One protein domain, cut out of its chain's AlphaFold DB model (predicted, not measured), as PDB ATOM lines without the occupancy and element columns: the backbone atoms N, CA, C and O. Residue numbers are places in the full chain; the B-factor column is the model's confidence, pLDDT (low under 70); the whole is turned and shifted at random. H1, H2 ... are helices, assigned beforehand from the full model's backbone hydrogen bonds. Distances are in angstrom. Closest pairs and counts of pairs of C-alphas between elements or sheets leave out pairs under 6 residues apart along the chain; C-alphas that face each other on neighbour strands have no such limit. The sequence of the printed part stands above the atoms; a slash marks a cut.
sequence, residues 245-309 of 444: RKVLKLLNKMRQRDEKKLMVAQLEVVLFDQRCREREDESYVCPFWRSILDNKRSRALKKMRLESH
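This is residues 245 to 309 of the 444 residues of an uncharacterized protein of Babesia ovata (UniProt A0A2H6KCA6). A long helix, H1, turns through a loop into a shorter one, H2, which folds back beside it as a loose helical hairpin, a narrow V open at its far end. The printed part has 65 residues with two named helices, H1 then H2, and no named strand; its class is all helix. It is only just extended, close to loose, with a radius of gyration of the C-alphas of 16.4 A and spans of 53 by 25 by 9 A.

Find C-alpha 245 at (-51.837, 0.676, 50.155); from there H1, residues 245 to 277, runs 48.3 A. H2, residues 288 to 308, runs 30.8 A to C-alpha 308 at (-54.727, 23.040, 46.093).

Look at Val 270 and Phe 288, whose C-alphas, the closest of H1 and H2, are 6.9 A apart. The helices only just touch, with 3 pairs of C-alphas within 8 A, through residues 267 to 270 and 288 to 292 alone. They run opposite ways at a shallow tilt of 25 degrees. In both, every O i to N i+4 pair is within hydrogen-bond range.

The C-alphas farthest apart, of Arg 245 and Glu 280, are 53.3 A apart. The printed part has no cut, and the link is short. Residues 298 to 301 and 304 to 309 have pLDDT under 70.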
ATOM      1  N   ARG A 245     -52.489  -0.615  50.460       96.62
ATOM      2  CA  ARG A 245     -51.837   0.676  50.155       96.62
ATOM      3  C   ARG A 245     -50.544   0.492  49.348       96.62
ATOM      4  O   ARG A 245     -50.293   1.271  48.427       96.62
ATOM      5  N   LYS A 246     -49.732  -0.530  49.652       97.38
ATOM      6  CA  LYS A 246     -48.520  -0.877  48.880       97.38
ATOM      7  C   LYS A 246     -48.871  -1.379  47.472       97.38
ATOM      8  O   LYS A 246     -48.294  -0.887  46.503       97.38
ATOM      9  N   VAL A 247     -49.852  -2.276  47.346       97.50
ATOM     10  CA  VAL A 247     -50.330  -2.788  46.046       97.50
ATOM     11  C   VAL A 247     -50.916  -1.666  45.181       97.50
ATOM     12  O   VAL A 247     -50.551  -1.547  44.016       97.50
ATOM     13  N   LEU A 248     -51.740  -0.778  45.744       94.88
ATOM     14  CA  LEU A 248     -52.320   0.358  45.020       94.88
ATOM     15  C   LEU A 248     -51.242   1.337  44.522       94.88
ATOM     16  O   LEU A 248     -51.304   1.797  43.383       94.88
ATOM     17  N   LYS A 249     -50.204   1.607  45.329       96.31
ATOM     18  CA  LYS A 249     -49.028   2.387  44.895       96.31
ATOM     19  C   LYS A 249     -48.291   1.720  43.722       96.31
ATOM     20  O   LYS A 249     -47.853   2.427  42.816       96.31
ATOM     21  N   LEU A 250     -48.175   0.389  43.708       97.44
ATOM     22  CA  LEU A 250     -47.560  -0.358  42.603       97.44
ATOM     23  C   LEU A 250     -48.422  -0.319  41.329       97.44
ATOM     24  O   LEU A 250     -47.907   0.018  40.264       97.44
ATOM     25  N   LEU A 251     -49.728  -0.583  41.438       94.88
ATOM     26  CA  LEU A 251     -50.668  -0.528  40.311       94.88
ATOM     27  C   LEU A 251     -50.720   0.873  39.683       94.88
ATOM     28  O   LEU A 251     -50.660   0.998  38.461       94.88
ATOM     29  N   ASN A 252     -50.713   1.932  40.498       93.06
ATOM     30  CA  ASN A 252     -50.636   3.309  40.004       93.06
ATOM     31  C   ASN A 252     -49.316   3.594  39.264       93.06
ATOM     32  O   ASN A 252     -49.341   4.234  38.214       93.06
ATOM     33  N   LYS A 253     -48.170   3.077  39.740       95.00
ATOM     34  CA  LYS A 253     -46.894   3.170  39.004       95.00
ATOM     35  C   LYS A 253     -46.924   2.393  37.681       95.00
ATOM     36  O   LYS A 253     -46.396   2.886  36.685       95.00
ATOM     37  N   MET A 254     -47.559   1.217  37.637       95.88
ATOM     38  CA  MET A 254     -47.739   0.444  36.399       95.88
ATOM     39  C   MET A 254     -48.617   1.197  35.390       95.88
ATOM     40  O   MET A 254     -48.198   1.384  34.249       95.88
ATOM     41  N   ARG A 255     -49.767   1.728  35.829       92.00
ATOM     42  CA  ARG A 255     -50.638   2.586  35.011       92.00
ATOM     43  C   ARG A 255     -49.878   3.794  34.457       92.00
ATOM     44  O   ARG A 255     -49.883   4.008  33.252       92.00
ATOM     45  N   GLN A 256     -49.160   4.538  35.301       91.25
ATOM     46  CA  GLN A 256     -48.358   5.693  34.870       91.25
ATOM     47  C   GLN A 256     -47.264   5.323  33.856       91.25
ATOM     48  O   GLN A 256     -47.020   6.081  32.918       91.25
ATOM     49  N   ARG A 257     -46.604   4.170  34.024       95.38
ATOM     50  CA  ARG A 257     -45.608   3.653  33.073       95.38
ATOM     51  C   ARG A 257     -46.232   3.395  31.703       95.38
ATOM     52  O   ARG A 257     -45.640   3.761  30.692       95.38
ATOM     53  N   ASP A 258     -47.397   2.761  31.664       92.94
ATOM     54  CA  ASP A 258     -48.009   2.341  30.402       92.94
ATOM     55  C   ASP A 258     -48.801   3.479  29.725       92.94
ATOM     56  O   ASP A 258     -48.772   3.579  28.500       92.94
ATOM     57  N   GLU A 259     -49.345   4.438  30.488       88.44
ATOM     58  CA  GLU A 259     -49.778   5.744  29.959       88.44
ATOM     59  C   GLU A 259     -48.610   6.507  29.306       88.44
ATOM     60  O   GLU A 259     -48.763   7.040  28.208       88.44
ATOM     61  N   LYS A 260     -47.420   6.529  29.930       88.94
ATOM     62  CA  LYS A 260     -46.228   7.158  29.331       88.94
ATOM     63  C   LYS A 260     -45.792   6.472  28.035       88.94
ATOM     64  O   LYS A 260     -45.463   7.170  27.086       88.94
ATOM     65  N   LYS A 261     -45.828   5.134  27.958       94.12
ATOM     66  CA  LYS A 261     -45.540   4.405  26.707       94.12
ATOM     67  C   LYS A 261     -46.523   4.753  25.591       94.12
ATOM     68  O   LYS A 261     -46.096   4.906  24.454       94.12
ATOM     69  N   LEU A 262     -47.810   4.903  25.911       88.94
ATOM     70  CA  LEU A 262     -48.807   5.341  24.933       88.94
ATOM     71  C   LEU A 262     -48.482   6.747  24.404       88.94
ATOM     72  O   LEU A 262     -48.524   6.955  23.197       88.94
ATOM     73  N   MET A 263     -48.080   7.677  25.278       87.12
ATOM     74  CA  MET A 263     -47.642   9.016  24.858       87.12
ATOM     75  C   MET A 263     -46.363   8.990  24.003       87.12
ATOM     76  O   MET A 263     -46.257   9.780  23.072       87.12
ATOM     77  N   VAL A 264     -45.416   8.082  24.276       91.62
ATOM     78  CA  VAL A 264     -44.221   7.888  23.430       91.62
ATOM     79  C   VAL A 264     -44.613   7.374  22.042       91.62
ATOM     80  O   VAL A 264     -44.243   7.999  21.057       91.62
ATOM     81  N   ALA A 265     -45.449   6.336  21.945       92.38
ATOM     82  CA  ALA A 265     -45.921   5.826  20.652       92.38
ATOM     83  C   ALA A 265     -46.743   6.867  19.857       92.38
ATOM     84  O   ALA A 265     -46.680   6.914  18.631       92.38
ATOM     85  N   GLN A 266     -47.498   7.736  20.542       89.44
ATOM     86  CA  GLN A 266     -48.198   8.866  19.916       89.44
ATOM     87  C   GLN A 266     -47.224   9.933  19.389       89.44
ATOM     88  O   GLN A 266     -47.420  10.443  18.286       89.44
ATOM     89  N   LEU A 267     -46.161  10.241  20.139       90.62
ATOM     90  CA  LEU A 267     -45.083  11.128  19.691       90.62
ATOM     91  C   LEU A 267     -44.310  10.535  18.507       90.62
ATOM     92  O   LEU A 267     -44.021  11.263  17.570       90.62
ATOM     93  N   GLU A 268     -44.018   9.233  18.502       93.19
ATOM     94  CA  GLU A 268     -43.352   8.545  17.385       93.19
ATOM     95  C   GLU A 268     -44.166   8.629  16.086       93.19
ATOM     96  O   GLU A 268     -43.598   8.884  15.026       93.19
ATOM     97  N   VAL A 269     -45.495   8.472  16.157       91.69
ATOM     98  CA  VAL A 269     -46.384   8.651  14.994       91.69
ATOM     99  C   VAL A 269     -46.347  10.093  14.487       91.69
ATOM    100  O   VAL A 269     -46.207  10.299  13.286       91.69
ATOM    101  N   VAL A 270     -46.423  11.086  15.379       91.81
ATOM    102  CA  VAL A 270     -46.418  12.507  14.989       91.81
ATOM    103  C   VAL A 270     -45.047  12.975  14.488       91.81
ATOM    104  O   VAL A 270     -44.991  13.729  13.527       91.81
ATOM    105  N   LEU A 271     -43.942  12.494  15.060       92.44
ATOM    106  CA  LEU A 271     -42.586  12.788  14.579       92.44
ATOM    107  C   LEU A 271     -42.273  12.094  13.245       92.44
ATOM    108  O   LEU A 271     -41.494  12.621  12.459       92.44
ATOM    109  N   PHE A 272     -42.868  10.929  12.975       94.19
ATOM    110  CA  PHE A 272     -42.808  10.295  11.658       94.19
ATOM    111  C   PHE A 272     -43.599  11.106  10.620       94.19
ATOM    112  O   PHE A 272     -43.059  11.440   9.572       94.19
ATOM    113  N   ASP A 273     -44.843  11.471  10.943       92.88
ATOM    114  CA  ASP A 273     -45.732  12.280  10.096       92.88
ATOM    115  C   ASP A 273     -45.122  13.652   9.747       92.88
ATOM    116  O   ASP A 273     -45.123  14.054   8.585       92.88
ATOM    117  N   GLN A 274     -44.517  14.308  10.742       92.44
ATOM    118  CA  GLN A 274     -43.732  15.536  10.608       92.44
ATOM    119  C   GLN A 274     -42.555  15.350   9.629       92.44
ATOM    120  O   GLN A 274     -42.536  15.983   8.580       92.44
ATOM    121  N   ARG A 275     -41.637  14.409   9.903       93.44
ATOM    122  CA  ARG A 275     -40.431  14.157   9.079       93.44
ATOM    123  C   ARG A 275     -40.703  13.673   7.656       93.44
ATOM    124  O   ARG A 275     -39.794  13.695   6.826       93.44
ATOM    125  N   CYS A 276     -41.897  13.151   7.391       93.06
ATOM    126  CA  CYS A 276     -42.322  12.827   6.034       93.06
ATOM    127  C   CYS A 276     -42.631  14.103   5.243       93.06
ATOM    128  O   CYS A 276     -42.122  14.232   4.136       93.06
ATOM    129  N   ARG A 277     -43.391  15.046   5.819       92.25
ATOM    130  CA  ARG A 277     -43.816  16.274   5.120       92.25
ATOM    131  C   ARG A 277     -42.806  17.418   5.191       92.25
ATOM    132  O   ARG A 277     -42.742  18.183   4.245       92.25
ATOM    133  N   GLU A 278     -41.922  17.454   6.191       94.31
ATOM    134  CA  GLU A 278     -40.744  18.355   6.225       94.31
ATOM    135  C   GLU A 278     -39.817  18.205   4.998       94.31
ATOM    136  O   GLU A 278     -38.990  19.070   4.742       94.31
ATOM    137  N   ARG A 279     -39.930  17.102   4.239       91.81
ATOM    138  CA  ARG A 279     -39.196  16.867   2.978       91.81
ATOM    139  C   ARG A 279     -39.886  17.444   1.739       91.81
ATOM    140  O   ARG A 279     -39.282  17.460   0.672       91.81
ATOM    141  N   GLU A 280     -41.153  17.817   1.874       92.69
ATOM    142  CA  GLU A 280     -42.024  18.340   0.817       92.69
ATOM    143  C   GLU A 280     -42.299  19.840   1.049       92.69
ATOM    144  O   GLU A 280     -42.382  20.608   0.096       92.69
ATOM    145  N   ASP A 281     -42.383  20.251   2.319       93.62
ATOM    146  CA  ASP A 281     -42.591  21.614   2.807       93.62
ATOM    147  C   ASP A 281     -41.821  21.815   4.131       93.62
ATOM    148  O   ASP A 281     -42.203  21.283   5.174       93.62
ATOM    149  N   GLU A 282     -40.743  22.607   4.108       91.75
ATOM    150  CA  GLU A 282     -39.934  22.920   5.303       91.75
ATOM    151  C   GLU A 282     -40.707  23.718   6.371       91.75
ATOM    152  O   GLU A 282     -40.316  23.733   7.539       91.75
ATOM    153  N   SER A 283     -41.812  24.376   5.998       91.81
ATOM    154  CA  SER A 283     -42.670  25.131   6.920       91.81
ATOM    155  C   SER A 283     -43.736  24.266   7.608       91.81
ATOM    156  O   SER A 283     -44.450  24.748   8.497       91.81
ATOM    157  N   TYR A 284     -43.832  22.983   7.239       91.81
ATOM    158  CA  TYR A 284     -44.873  22.085   7.716       91.81
ATOM    159  C   TYR A 284     -44.846  21.898   9.241       91.81
ATOM    160  O   TYR A 284     -43.819  21.587   9.845       91.81
ATOM    161  N   VAL A 285     -46.019  21.978   9.880       88.50
ATOM    162  CA  VAL A 285     -46.194  21.644  11.302       88.50
ATOM    163  C   VAL A 285     -47.384  20.710  11.482       88.50
ATOM    164  O   VAL A 285     -48.530  21.078  11.223       88.50
ATOM    165  N   CYS A 286     -47.129  19.509  12.004       86.69
ATOM    166  CA  CYS A 286     -48.153  18.495  12.211       86.69
ATOM    167  C   CYS A 286     -49.304  19.015  13.101       86.69
ATOM    168  O   CYS A 286     -49.070  19.376  14.264       86.69
ATOM    169  N   PRO A 287     -50.572  18.995  12.634       85.56
ATOM    170  CA  PRO A 287     -51.700  19.575  13.370       85.56
ATOM    171  C   PRO A 287     -51.946  18.880  14.719       85.56
ATOM    172  O   PRO A 287     -52.435  19.492  15.673       85.56
ATOM    173  N   PHE A 288     -51.538  17.615  14.850       84.19
ATOM    174  CA  PHE A 288     -51.650  16.845  16.088       84.19
ATOM    175  C   PHE A 288     -50.644  17.263  17.176       84.19
ATOM    176  O   PHE A 288     -50.861  16.941  18.349       84.19
ATOM    177  N   TRP A 289     -49.594  18.027  16.844       82.56
ATOM    178  CA  TRP A 289     -48.583  18.498  17.801       82.56
ATOM    179  C   TRP A 289     -49.203  19.326  18.938       82.56
ATOM    180  O   TRP A 289     -48.948  19.065  20.117       82.56
ATOM    181  N   ARG A 290     -50.121  20.245  18.598       79.31
ATOM    182  CA  ARG A 290     -50.887  21.044  19.576       79.31
ATOM    183  C   ARG A 290     -51.681  20.146  20.534       79.31
ATOM    184  O   ARG A 290     -51.586  20.309  21.745       79.31
ATOM    185  N   SER A 291     -52.344  19.110  20.014       77.00
ATOM    186  CA  SER A 291     -53.121  18.142  20.810       77.00
ATOM    187  C   SER A 291     -52.271  17.374  21.842       77.00
ATOM    188  O   SER A 291     -52.740  17.079  22.947       77.00
ATOM    189  N   ILE A 292     -51.002  17.077  21.532       76.31
ATOM    190  CA  ILE A 292     -50.069  16.433  22.477       76.31
ATOM    191  C   ILE A 292     -49.602  17.428  23.557       76.31
ATOM    192  O   ILE A 292     -49.562  17.082  24.744       76.31
ATOM    193  N   LEU A 293     -49.313  18.677  23.180       73.88
ATOM    194  CA  LEU A 293     -48.952  19.746  24.121       73.88
ATOM    195  C   LEU A 293     -50.113  20.093  25.072       73.88
ATOM    196  O   LEU A 293     -49.906  20.203  26.284       73.88
ATOM    197  N   ASP A 294     -51.345  20.153  24.568       73.38
ATOM    198  CA  ASP A 294     -52.548  20.373  25.377       73.38
ATOM    199  C   ASP A 294     -52.802  19.226  26.359       73.38
ATOM    200  O   ASP A 294     -53.200  19.464  27.502       73.38
ATOM    201  N   ASN A 295     -52.499  17.979  25.982       71.31
ATOM    202  CA  ASN A 295     -52.542  16.844  26.908       71.31
ATOM    203  C   ASN A 295     -51.552  17.012  28.076       71.31
ATOM    204  O   ASN A 295     -51.895  16.711  29.224       71.31
ATOM    205  N   LYS A 296     -50.348  17.547  27.823       70.00
ATOM    206  CA  LYS A 296     -49.371  17.900  28.872       70.00
ATOM    207  C   LYS A 296     -49.906  19.031  29.766       70.00
ATOM    208  O   LYS A 296     -49.878  18.894  30.992       70.00
ATOM    209  N   ARG A 297     -50.459  20.098  29.175       72.31
ATOM    210  CA  ARG A 297     -51.032  21.260  29.887       72.31
ATOM    211  C   ARG A 297     -52.237  20.875  30.755       72.31
ATOM    212  O   ARG A 297     -52.287  21.215  31.934       72.31
ATOM    213  N   SER A 298     -53.156  20.074  30.220       67.25
ATOM    214  CA  SER A 298     -54.354  19.592  30.925       67.25
ATOM    215  C   SER A 298     -54.011  18.667  32.095       67.25
ATOM    216  O   SER A 298     -54.643  18.742  33.151       67.25
ATOM    217  N   ARG A 299     -52.985  17.812  31.948       69.81
ATOM    218  CA  ARG A 299     -52.467  16.975  33.047       69.81
ATOM    219  C   ARG A 299     -51.827  17.826  34.153       69.81
ATOM    220  O   ARG A 299     -52.064  17.541  35.325       69.81
ATOM    221  N   ALA A 300     -51.085  18.881  33.805       69.88
ATOM    222  CA  ALA A 300     -50.518  19.820  34.779       69.88
ATOM    223  C   ALA A 300     -51.610  20.583  35.558       69.88
ATOM    224  O   ALA A 300     -51.601  20.575  36.788       69.88
ATOM    225  N   LEU A 301     -52.608  21.141  34.865       66.88
ATOM    226  CA  LEU A 301     -53.737  21.846  35.492       66.88
ATOM    227  C   LEU A 301     -54.558  20.931  36.421       66.88
ATOM    228  O   LEU A 301     -54.914  21.337  37.529       66.88
ATOM    229  N   LYS A 302     -54.802  19.672  36.023       70.69
ATOM    230  CA  LYS A 302     -55.441  18.670  36.898       70.69
ATOM    231  C   LYS A 302     -54.600  18.347  38.140       70.69
ATOM    232  O   LYS A 302     -55.180  18.133  39.201       70.69
ATOM    233  N   LYS A 303     -53.262  18.343  38.041       73.00
ATOM    234  CA  LYS A 303     -52.373  18.153  39.199       73.00
ATOM    235  C   LYS A 303     -52.473  19.325  40.180       73.00
ATOM    236  O   LYS A 303     -52.717  19.080  41.355       73.00
ATOM    237  N   MET A 304     -52.372  20.569  39.701       66.50
ATOM    238  CA  MET A 304     -52.419  21.753  40.574       66.50
ATOM    239  C   MET A 304     -53.757  21.881  41.317       66.50
ATOM    240  O   MET A 304     -53.756  22.132  42.519       66.50
ATOM    241  N   ARG A 305     -54.896  21.600  40.662       64.75
ATOM    242  CA  ARG A 305     -56.211  21.553  41.340       64.75
ATOM    243  C   ARG A 305     -56.277  20.484  42.446       64.75
ATOM    244  O   ARG A 305     -56.855  20.730  43.498       64.75
ATOM    245  N   LEU A 306     -55.663  19.315  42.242       62.31
ATOM    246  CA  LEU A 306     -55.628  18.225  43.232       62.31
ATOM    247  C   LEU A 306     -54.634  18.472  44.387       62.31
ATOM    248  O   LEU A 306     -54.697  17.788  45.410       62.31
ATOM    249  N   GLU A 307     -53.698  19.404  44.217       55.69
ATOM    250  CA  GLU A 307     -52.753  19.822  45.259       55.69
ATOM    251  C   GLU A 307     -53.291  21.017  46.059       55.69
ATOM    252  O   GLU A 307     -53.180  21.002  47.280       55.69
ATOM    253  N   SER A 308     -53.991  21.959  45.416       54.09
ATOM    254  CA  SER A 308     -54.727  23.040  46.093       54.09
ATOM    255  C   SER A 308     -55.813  22.508  47.041       54.09
ATOM    256  O   SER A 308     -55.881  22.936  48.183       54.09
ATOM    257  N   HIS A 309     -56.570  21.468  46.668       51.84
ATOM    258  CA  HIS A 309     -57.537  20.825  47.580       51.84
ATOM    259  C   HIS A 309     -56.909  20.019  48.747       51.84
ATOM    260  O   HIS A 309     -57.592  19.208  49.375       51.84
TER     261      HIS A 309